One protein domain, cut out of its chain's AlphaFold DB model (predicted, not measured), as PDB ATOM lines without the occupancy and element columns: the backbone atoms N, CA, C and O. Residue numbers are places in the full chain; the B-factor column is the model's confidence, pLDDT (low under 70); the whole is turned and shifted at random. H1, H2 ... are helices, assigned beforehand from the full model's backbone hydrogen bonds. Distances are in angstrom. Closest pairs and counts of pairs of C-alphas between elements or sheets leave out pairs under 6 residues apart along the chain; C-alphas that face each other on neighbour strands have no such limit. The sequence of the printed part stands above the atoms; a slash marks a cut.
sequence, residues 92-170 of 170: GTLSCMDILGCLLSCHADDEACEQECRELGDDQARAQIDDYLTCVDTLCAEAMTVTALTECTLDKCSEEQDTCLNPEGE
ATOM      1  N   GLY A  92     -46.631  31.617  10.325       70.06
ATOM      2  CA  GLY A  92     -45.235  31.441  10.011       70.06
ATOM      3  C   GLY A  92     -45.085  30.676   8.701       70.06
ATOM      4  O   GLY A  92     -45.952  29.899   8.316       70.06
ATOM      5  N   THR A  93     -44.018  30.941   7.957       83.94
ATOM      6  CA  THR A  93     -43.756  30.245   6.684       83.94
ATOM      7  C   THR A  93     -42.595  29.270   6.794       83.94
ATOM      8  O   THR A  93     -42.151  28.747   5.773       83.94
ATOM      9  N   LEU A  94     -42.022  29.113   7.991       90.25
ATOM     10  CA  LEU A  94     -40.895  28.220   8.201       90.25
ATOM     11  C   LEU A  94     -41.373  26.776   8.257       90.25
ATOM     12  O   LEU A  94     -42.299  26.447   8.993       90.25
ATOM     13  N   SER A  95     -40.687  25.925   7.498       92.25
ATOM     14  CA  SER A  95     -40.856  24.481   7.592       92.25
ATOM     15  C   SER A  95     -40.300  23.959   8.919       92.25
ATOM     16  O   SER A  95     -39.489  24.623   9.569       92.25
ATOM     17  N   CYS A  96     -40.666  22.734   9.298       93.94
ATOM     18  CA  CYS A  96     -40.149  22.104  10.512       93.94
ATOM     19  C   CYS A  96     -38.602  22.089  10.560       93.94
ATOM     20  O   CYS A  96     -38.008  22.395  11.596       93.94
ATOM     21  N   MET A  97     -37.930  21.861   9.423       91.00
ATOM     22  CA  MET A  97     -36.463  21.912   9.342       91.00
ATOM     23  C   MET A  97     -35.881  23.319   9.497       91.00
ATOM     24  O   MET A  97     -34.806  23.474  10.082       91.00
ATOM     25  N   ASP A  98     -36.576  24.348   9.011       94.12
ATOM     26  CA  ASP A  98     -36.149  25.731   9.222       94.12
ATOM     27  C   ASP A  98     -36.282  26.124  10.702       94.12
ATOM     28  O   ASP A  98     -35.383  26.770  11.247       94.12
ATOM     29  N   ILE A  99     -37.352  25.679  11.375       95.12
ATOM     30  CA  ILE A  99     -37.528  25.866  12.822       95.12
ATOM     31  C   ILE A  99     -36.415  25.143  13.581       95.12
ATOM     32  O   ILE A  99     -35.785  25.741  14.450       95.12
ATOM     33  N   LEU A 100     -36.112  23.887  13.233       92.31
ATOM     34  CA  LEU A 100     -35.027  23.133  13.863       92.31
ATOM     35  C   LEU A 100     -33.672  23.836  13.686       92.31
ATOM     36  O   LEU A 100     -32.912  23.964  14.643       92.31
ATOM     37  N   GLY A 101     -33.379  24.344  12.485       91.94
ATOM     38  CA  GLY A 101     -32.173  25.132  12.222       91.94
ATOM     39  C   GLY A 101     -32.112  26.434  13.030       91.94
ATOM     40  O   GLY A 101     -31.043  26.811  13.521       91.94
ATOM     41  N   CYS A 102     -33.256  27.095  13.217       94.25
ATOM     42  CA  CYS A 102     -33.388  28.275  14.069       94.25
ATOM     43  C   CYS A 102     -33.101  27.927  15.539       94.25
ATOM     44  O   CYS A 102     -32.239  28.550  16.157       94.25
ATOM     45  N   LEU A 103     -33.718  26.861  16.062       92.75
ATOM     46  CA  LEU A 103     -33.505  26.377  17.432       92.75
ATOM     47  C   LEU A 103     -32.040  26.003  17.696       92.75
ATOM     48  O   LEU A 103     -31.503  26.331  18.748       92.75
ATOM     49  N   LEU A 104     -31.363  25.378  16.728       88.75
ATOM     50  CA  LEU A 104     -29.932  25.054  16.824       88.75
ATOM     51  C   LEU A 104     -29.023  26.294  16.835       88.75
ATOM     52  O   LEU A 104     -27.870  26.201  17.253       88.75
ATOM     53  N   SER A 105     -29.522  27.436  16.356       91.75
ATOM     54  CA  SER A 105     -28.804  28.714  16.369       91.75
ATOM     55  C   SER A 105     -29.034  29.506  17.660       91.75
ATOM     56  O   SER A 105     -28.255  30.416  17.956       91.75
ATOM     57  N   CYS A 106     -30.078  29.175  18.426       90.25
ATOM     58  CA  CYS A 106     -30.365  29.807  19.706       90.25
ATOM     59  C   CYS A 106     -29.325  29.441  20.763       90.25
ATOM     60  O   CYS A 106     -28.773  28.336  20.788       90.25
ATOM     61  N   HIS A 107     -29.069  30.381  21.674       89.31
ATOM     62  CA  HIS A 107     -28.323  30.044  22.874       89.31
ATOM     63  C   HIS A 107     -29.180  29.141  23.758       89.31
ATOM     64  O   HIS A 107     -30.388  29.305  23.874       89.31
ATOM     65  N   ALA A 108     -28.499  28.220  24.419       79.38
ATOM     66  CA  ALA A 108     -29.045  27.252  25.345       79.38
ATOM     67  C   ALA A 108     -30.107  27.781  26.331       79.38
ATOM     68  O   ALA A 108     -31.131  27.160  26.587       79.38
ATOM     69  N   ASP A 109     -29.811  28.922  26.933       85.19
ATOM     70  CA  ASP A 109     -30.634  29.522  27.984       85.19
ATOM     71  C   ASP A 109     -31.522  30.659  27.450       85.19
ATOM     72  O   ASP A 109     -32.037  31.462  28.227       85.19
ATOM     73  N   ASP A 110     -31.659  30.777  26.126       91.81
ATOM     74  CA  ASP A 110     -32.430  31.833  25.473       91.81
ATOM     75  C   ASP A 110     -33.823  31.327  25.078       91.81
ATOM     76  O   ASP A 110     -34.134  31.100  23.909       91.81
ATOM     77  N   GLU A 111     -34.680  31.160  26.090       92.44
ATOM     78  CA  GLU A 111     -36.079  30.741  25.915       92.44
ATOM     79  C   GLU A 111     -36.852  31.686  24.978       92.44
ATOM     80  O   GLU A 111     -37.773  31.257  24.283       92.44
ATOM     81  N   ALA A 112     -36.466  32.968  24.922       94.38
ATOM     82  CA  ALA A 112     -37.076  33.938  24.020       94.38
ATOM     83  C   ALA A 112     -36.725  33.639  22.555       94.38
ATOM     84  O   ALA A 112     -37.614  33.656  21.708       94.38
ATOM     85  N   CYS A 113     -35.463  33.303  22.267       95.00
ATOM     86  CA  CYS A 113     -35.046  32.842  20.942       95.00
ATOM     87  C   CYS A 113     -35.768  31.549  20.545       95.00
ATOM     88  O   CYS A 113     -36.284  31.444  19.433       95.00
ATOM     89  N   GLU A 114     -35.868  30.578  21.459       92.56
ATOM     90  CA  GLU A 114     -36.568  29.321  21.179       92.56
ATOM     91  C   GLU A 114     -38.045  29.541  20.846       92.56
ATOM     92  O   GLU A 114     -38.584  28.916  19.928       92.56
ATOM     93  N   GLN A 115     -38.706  30.418  21.602       93.75
ATOM     94  CA  GLN A 115     -40.099  30.762  21.369       93.75
ATOM     95  C   GLN A 115     -40.275  31.496  20.036       93.75
ATOM     96  O   GLN A 115     -41.155  31.121  19.263       93.75
ATOM     97  N   GLU A 116     -39.405  32.460  19.721       94.00
ATOM     98  CA  GLU A 116     -39.428  33.170  18.437       94.00
ATOM     99  C   GLU A 116     -39.274  32.191  17.262       94.00
ATOM    100  O   GLU A 116     -40.063  32.228  16.320       94.00
ATOM    101  N   CYS A 117     -38.338  31.239  17.341       94.38
ATOM    102  CA  CYS A 117     -38.155  30.222  16.304       94.38
ATOM    103  C   CYS A 117     -39.411  29.375  16.061       94.38
ATOM    104  O   CYS A 117     -39.728  29.075  14.909       94.38
ATOM    105  N   ARG A 118     -40.139  28.996  17.120       92.56
ATOM    106  CA  ARG A 118     -41.398  28.244  16.980       92.56
ATOM    107  C   ARG A 118     -42.509  29.108  16.404       92.56
ATOM    108  O   ARG A 118     -43.252  28.637  15.554       92.56
ATOM    109  N   GLU A 119     -42.625  30.360  16.840       92.75
ATOM    110  CA  GLU A 119     -43.647  31.298  16.357       92.75
ATOM    111  C   GLU A 119     -43.480  31.649  14.868       92.75
ATOM    112  O   GLU A 119     -44.455  32.004  14.211       92.75
ATOM    113  N   LEU A 120     -42.276  31.484  14.310       91.62
ATOM    114  CA  LEU A 120     -42.006  31.637  12.876       91.62
ATOM    115  C   LEU A 120     -42.479  30.453  12.010       91.62
ATOM    116  O   LEU A 120     -42.468  30.565  10.778       91.62
ATOM    117  N   GLY A 121     -42.877  29.337  12.624       90.69
ATOM    118  CA  GLY A 121     -43.455  28.170  11.960       90.69
ATOM    119  C   GLY A 121     -44.958  28.282  11.731       90.69
ATOM    120  O   GLY A 121     -45.666  28.935  12.499       90.69
ATOM    121  N   ASP A 122     -45.470  27.616  10.696       89.94
ATOM    122  CA  ASP A 122     -46.912  27.384  10.585       89.94
ATOM    123  C   ASP A 122     -47.402  26.367  11.640       89.94
ATOM    124  O   ASP A 122     -46.611  25.695  12.306       89.94
ATOM    125  N   ASP A 123     -48.722  26.247  11.818       90.12
ATOM    126  CA  ASP A 123     -49.333  25.316  12.781       90.12
ATOM    127  C   ASP A 123     -48.865  23.864  12.614       90.12
ATOM    128  O   ASP A 123     -48.616  23.180  13.609       90.12
ATOM    129  N   GLN A 124     -48.730  23.397  11.371       90.75
ATOM    130  CA  GLN A 124     -48.291  22.040  11.072       90.75
ATOM    131  C   GLN A 124     -46.803  21.886  11.393       90.75
ATOM    132  O   GLN A 124     -46.437  20.953  12.103       90.75
ATOM    133  N   ALA A 125     -45.952  22.813  10.952       93.19
ATOM    134  CA  ALA A 125     -44.524  22.780  11.259       93.19
ATOM    135  C   ALA A 125     -44.244  22.831  12.774       93.19
ATOM    136  O   ALA A 125     -43.346  22.137  13.253       93.19
ATOM    137  N   ARG A 126     -45.038  23.599  13.537       92.94
ATOM    138  CA  ARG A 126     -44.975  23.650  15.010       92.94
ATOM    139  C   ARG A 126     -45.331  22.316  15.663       92.94
ATOM    140  O   ARG A 126     -44.624  21.877  16.562       92.94
ATOM    141  N   ALA A 127     -46.392  21.657  15.201       94.62
ATOM    142  CA  ALA A 127     -46.754  20.335  15.710       94.62
ATOM    143  C   ALA A 127     -45.646  19.306  15.421       94.62
ATOM    144  O   ALA A 127     -45.201  18.604  16.322       94.62
ATOM    145  N   GLN A 128     -45.127  19.296  14.190       94.19
ATOM    146  CA  GLN A 128     -44.072  18.370  13.770       94.19
ATOM    147  C   GLN A 128     -42.773  18.547  14.563       94.19
ATOM    148  O   GLN A 128     -42.149  17.561  14.956       94.19
ATOM    149  N   ILE A 129     -42.356  19.794  14.814       95.12
ATOM    150  CA  ILE A 129     -41.144  20.039  15.599       95.12
ATOM    151  C   ILE A 129     -41.347  19.657  17.067       95.12
ATOM    152  O   ILE A 129     -40.425  19.124  17.680       95.12
ATOM    153  N   ASP A 130     -42.533  19.884  17.635       94.56
ATOM    154  CA  ASP A 130     -42.826  19.499  19.015       94.56
ATOM    155  C   ASP A 130     -42.871  17.969  19.179       94.56
ATOM    156  O   ASP A 130     -42.325  17.453  20.159       94.56
ATOM    157  N   ASP A 131     -43.411  17.236  18.202       95.31
ATOM    158  CA  ASP A 131     -43.384  15.767  18.170       95.31
ATOM    159  C   ASP A 131     -41.943  15.243  18.070       95.31
ATOM    160  O   ASP A 131     -41.516  14.416  18.884       95.31
ATOM    161  N   TYR A 132     -41.143  15.797  17.150       94.88
ATOM    162  CA  TYR A 132     -39.728  15.447  17.013       94.88
ATOM    163  C   TYR A 132     -38.951  15.697  18.310       94.88
ATOM    164  O   TYR A 132     -38.270  14.802  18.816       94.88
ATOM    165  N   LEU A 133     -39.079  16.889  18.901       93.38
ATOM    166  CA  LEU A 133     -38.402  17.240  20.152       93.38
ATOM    167  C   LEU A 133     -38.858  16.364  21.325       93.38
ATOM    168  O   LEU A 133     -38.032  16.002  22.165       93.38
ATOM    169  N   THR A 134     -40.137  15.988  21.370       95.44
ATOM    170  CA  THR A 134     -40.671  15.057  22.373       95.44
ATOM    171  C   THR A 134     -40.054  13.670  22.223       95.44
ATOM    172  O   THR A 134     -39.683  13.057  23.230       95.44
ATOM    173  N   CYS A 135     -39.879  13.185  20.990       96.00
ATOM    174  CA  CYS A 135     -39.186  11.927  20.735       96.00
ATOM    175  C   CYS A 135     -37.727  11.985  21.207       96.00
ATOM    176  O   CYS A 135     -37.284  11.103  21.948       96.00
ATOM    177  N   VAL A 136     -36.995  13.052  20.860       94.25
ATOM    178  CA  VAL A 136     -35.600  13.232  21.290       94.25
ATOM    179  C   VAL A 136     -35.489  13.262  22.818       94.25
ATOM    180  O   VAL A 136     -34.627  12.590  23.384       94.25
ATOM    181  N   ASP A 137     -36.370  13.997  23.505       91.81
ATOM    182  CA  ASP A 137     -36.376  14.077  24.974       91.81
ATOM    183  C   ASP A 137     -36.717  12.722  25.614       91.81
ATOM    184  O   ASP A 137     -36.059  12.294  26.559       91.81
ATOM    185  N   THR A 138     -37.690  11.997  25.064       95.69
ATOM    186  CA  THR A 138     -38.170  10.741  25.657       95.69
ATOM    187  C   THR A 138     -37.216   9.575  25.406       95.69
ATOM    188  O   THR A 138     -36.949   8.788  26.316       95.69
ATOM    189  N   LEU A 139     -36.711   9.437  24.178       96.56
ATOM    190  CA  LEU A 139     -35.960   8.256  23.739       96.56
ATOM    191  C   LEU A 139     -34.446   8.472  23.729       96.56
ATOM    192  O   LEU A 139     -33.702   7.499  23.836       96.56
ATOM    193  N   CYS A 140     -33.983   9.722  23.650       95.50
ATOM    194  CA  CYS A 140     -32.565  10.056  23.509       95.50
ATOM    195  C   CYS A 140     -31.991  10.877  24.673       95.50
ATOM    196  O   CYS A 140     -30.851  11.336  24.590       95.50
ATOM    197  N   ALA A 141     -32.707  11.004  25.798       92.12
ATOM    198  CA  ALA A 141     -32.240  11.739  26.984       92.12
ATOM    199  C   ALA A 141     -30.944  11.206  27.626       92.12
ATOM    200  O   ALA A 141     -30.329  11.921  28.426       92.12
ATOM    201  N   GLU A 142     -30.553   9.961  27.337       91.50
ATOM    202  CA  GLU A 142     -29.315   9.349  27.844       91.50
ATOM    203  C   GLU A 142     -28.099   9.607  26.941       91.50
ATOM    204  O   GLU A 142     -26.962   9.354  27.348       91.50
ATOM    205  N   ALA A 143     -28.303  10.136  25.731       92.44
ATOM    206  CA  ALA A 143     -27.205  10.483  24.846       92.44
ATOM    207  C   ALA A 143     -26.397  11.649  25.438       92.44
ATOM    208  O   ALA A 143     -26.927  12.726  25.687       92.44
ATOM    209  N   MET A 144     -25.097  11.440  25.665       86.25
ATOM    210  CA  MET A 144     -24.200  12.456  26.251       86.25
ATOM    211  C   MET A 144     -23.299  13.151  25.224       86.25
ATOM    212  O   MET A 144     -22.538  14.049  25.573       86.25
ATOM    213  N   THR A 145     -23.332  12.715  23.966       88.50
ATOM    214  CA  THR A 145     -22.518  13.278  22.883       88.50
ATOM    215  C   THR A 145     -23.396  13.587  21.686       88.50
ATOM    216  O   THR A 145     -24.426  12.944  21.500       88.50
ATOM    217  N   VAL A 146     -22.977  14.543  20.853       84.25
ATOM    218  CA  VAL A 146     -23.708  14.878  19.622       84.25
ATOM    219  C   VAL A 146     -23.806  13.648  18.723       84.25
ATOM    220  O   VAL A 146     -24.863  13.386  18.174       84.25
ATOM    221  N   THR A 147     -22.745  12.842  18.631       91.06
ATOM    222  CA  THR A 147     -22.760  11.587  17.868       91.06
ATOM    223  C   THR A 147     -23.789  10.600  18.410       91.06
ATOM    224  O   THR A 147     -24.626  10.144  17.642       91.06
ATOM    225  N   ALA A 148     -23.788  10.325  19.720       93.69
ATOM    226  CA  ALA A 148     -24.759   9.410  20.330       93.69
ATOM    227  C   ALA A 148     -26.200   9.926  20.205       93.69
ATOM    228  O   ALA A 148     -27.131   9.144  20.043       93.69
ATOM    229  N   LEU A 149     -26.381  11.246  20.270       91.19
ATOM    230  CA  LEU A 149     -27.677  11.883  20.099       91.19
ATOM    231  C   LEU A 149     -28.166  11.728  18.659       91.19
ATOM    232  O   LEU A 149     -29.294  11.305  18.465       91.19
ATOM    233  N   THR A 150     -27.314  12.005  17.670       89.88
ATOM    234  CA  THR A 150     -27.622  11.825  16.245       89.88
ATOM    235  C   THR A 150     -27.905  10.364  15.906       89.88
ATOM    236  O   THR A 150     -28.850  10.076  15.184       89.88
ATOM    237  N   GLU A 151     -27.113   9.424  16.424       95.12
ATOM    238  CA  GLU A 151     -27.364   7.990  16.238       95.12
ATOM    239  C   GLU A 151     -28.704   7.578  16.854       95.12
ATOM    240  O   GLU A 151     -29.472   6.855  16.226       95.12
ATOM    241  N   CYS A 152     -29.016   8.082  18.052       96.44
ATOM    242  CA  CYS A 152     -30.287   7.808  18.702       96.44
ATOM    243  C   CYS A 152     -31.471   8.418  17.948       96.44
ATOM    244  O   CYS A 152     -32.459   7.725  17.739       96.44
ATOM    245  N   THR A 153     -31.393   9.673  17.500       94.62
ATOM    246  CA  THR A 153     -32.500  10.302  16.768       94.62
ATOM    247  C   THR A 153     -32.733   9.641  15.415       94.62
ATOM    248  O   THR A 153     -33.886   9.433  15.053       94.62
ATOM    249  N   LEU A 154     -31.674   9.220  14.715       94.50
ATOM    250  CA  LEU A 154     -31.792   8.447  13.474       94.50
ATOM    251  C   LEU A 154     -32.406   7.051  13.691       94.50
ATOM    252  O   LEU A 154     -33.120   6.562  12.821       94.50
ATOM    253  N   ASP A 155     -32.134   6.394  14.822       97.38
ATOM    254  CA  ASP A 155     -32.671   5.056  15.123       97.38
ATOM    255  C   ASP A 155     -34.095   5.103  15.703       97.38
ATOM    256  O   ASP A 155     -34.946   4.292  15.341       97.38
ATOM    257  N   LYS A 156     -34.353   6.042  16.618       97.44
ATOM    258  CA  LYS A 156     -35.557   6.084  17.460       97.44
ATOM    259  C   LYS A 156     -36.597   7.111  17.038       97.44
ATOM    260  O   LYS A 156     -37.756   6.901  17.363       97.44
ATOM    261  N   CYS A 157     -36.188   8.174  16.348       96.69
ATOM    262  CA  CYS A 157     -37.043   9.308  15.982       96.69
ATOM    263  C   CYS A 157     -37.075   9.546  14.468       96.69
ATOM    264  O   CYS A 157     -37.262  10.677  14.013       96.69
ATOM    265  N   SER A 158     -36.806   8.503  13.674       95.56
ATOM    266  CA  SER A 158     -36.766   8.614  12.213       95.56
ATOM    267  C   SER A 158     -38.134   8.937  11.621       95.56
ATOM    268  O   SER A 158     -38.195   9.678  10.653       95.56
ATOM    269  N   GLU A 159     -39.224   8.455  12.220       95.44
ATOM    270  CA  GLU A 159     -40.590   8.735  11.763       95.44
ATOM    271  C   GLU A 159     -40.949  10.220  11.918       95.44
ATOM    272  O   GLU A 159     -41.390  10.867  10.965       95.44
ATOM    273  N   GLU A 160     -40.681  10.801  13.087       94.56
ATOM    274  CA  GLU A 160     -40.899  12.224  13.346       94.56
ATOM    275  C   GLU A 160     -39.949  13.084  12.503       94.56
ATOM    276  O   GLU A 160     -40.328  14.150  12.012       94.56
ATOM    277  N   GLN A 161     -38.720  12.608  12.275       92.62
ATOM    278  CA  GLN A 161     -37.759  13.268  11.397       92.62
ATOM    279  C   GLN A 161     -38.214  13.275   9.929       92.62
ATOM    280  O   GLN A 161     -38.127  14.316   9.278       92.62
ATOM    281  N   ASP A 162     -38.696  12.148   9.398       93.50
ATOM    282  CA  ASP A 162     -39.242  12.052   8.039       93.50
ATOM    283  C   ASP A 162     -40.475  12.948   7.889       93.50
ATOM    284  O   ASP A 162     -40.587  13.692   6.913       93.50
ATOM    285  N   THR A 163     -41.348  12.975   8.899       92.12
ATOM    286  CA  THR A 163     -42.511  13.872   8.941       92.12
ATOM    287  C   THR A 163     -42.096  15.348   8.881       92.12
ATOM    288  O   THR A 163     -42.687  16.142   8.146       92.12
ATOM    289  N   CYS A 164     -41.038  15.716   9.609       89.06
ATOM    290  CA  CYS A 164     -40.458  17.060   9.612       89.06
ATOM    291  C   CYS A 164     -39.790  17.428   8.268       89.06
ATOM    292  O   CYS A 164     -39.776  18.595   7.868       89.06
ATOM    293  N   LEU A 165     -39.237  16.439   7.555       88.50
ATOM    294  CA  LEU A 165     -38.590  16.594   6.248       88.50
ATOM    295  C   LEU A 165     -39.580  16.641   5.079       88.50
ATOM    296  O   LEU A 165     -39.292  17.281   4.065       88.50
ATOM    297  N   ASN A 166     -40.712  15.950   5.195       87.62
ATOM    298  CA  ASN A 166     -41.676  15.781   4.117       87.62
ATOM    299  C   ASN A 166     -43.125  15.977   4.607       87.62
ATOM    300  O   ASN A 166     -43.888  15.014   4.698       87.62
ATOM    301  N   PRO A 167     -43.541  17.228   4.882       74.38
ATOM    302  CA  PRO A 167     -44.863  17.526   5.437       74.38
ATOM    303  C   PRO A 167     -46.034  17.227   4.484       74.38
ATOM    304  O   PRO A 167     -47.180  17.205   4.926       74.38
ATOM    305  N   GLU A 168     -45.773  17.011   3.190       76.00
ATOM    306  CA  GLU A 168     -46.787  16.663   2.177       76.00
ATOM    307  C   GLU A 168     -46.935  15.142   1.977       76.00
ATOM    308  O   GLU A 168     -47.646  14.691   1.079       76.00
ATOM    309  N   GLY A 169     -46.206  14.346   2.760       63.00
ATOM    310  CA  GLY A 169     -46.007  12.922   2.538       63.00
ATOM    311  C   GLY A 169     -47.033  11.995   3.179       63.00
ATOM    312  O   GLY A 169     -46.594  11.063   3.840       63.00
ATOM    313  N   GLU A 170     -48.336  12.189   2.940       47.47
ATOM    314  CA  GLU A 170     -49.371  11.133   3.056       47.47
ATOM    315  C   GLU A 170     -50.487  11.279   2.006       47.47
ATOM    316  O   GLU A 170     -51.089  12.373   1.891       47.47
TER     317      GLU A 170
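This is residues 92 to 170 of the 170 residues of an uncharacterized protein of Bradymonadales bacterium V1718 (UniProt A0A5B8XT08). Long H3 is the spine of a flat domain: the hairpin of H1 and H2 packs through H1 on its first part, H4 lies across its last part, and H5 folds back beside it. The printed part has 79 residues, 56 of them in the five named helices H1 to H5 in chain order, with no named strand; its class is all helix, and it is compact, with a radius of gyration of the C-alphas of 12.4 A and spans of 36 by 32 by 16 A.

Find C-alpha 96 at (-40.149, 22.104, 10.512), where H1, residues 96 to 105, begins. Next come H2, 111 to 119, H3, 123 to 140, 25.1 A long, H4, 146 to 156, and H5, 158 to 165, ending at (-38.590, 16.594, 6.248).

H1 touches H2 in a helical hairpin, C-alphas 99 and 117 closest at 5.6 A. Residues 125 to 129 of H3 touch H1 at a steep 60 degrees, C-alphas 96 and 125 closest at 4.5 A. Residues 135 to 140 touch H4, C-alphas 140 and 152 closest at 5.8 A. H5 touches H3 at a shallow 28 degrees, opposite ways, C-alphas 132 and 160 closest at 5.0 A. In H1 to H5 every O i to N i+4 pair is within hydrogen-bond range.

C-alphas 109 and 170 are farthest apart, 36.2 A. The printed part has no cut, its four links are tight, and residues 169 to 170 are under pLDDT 70.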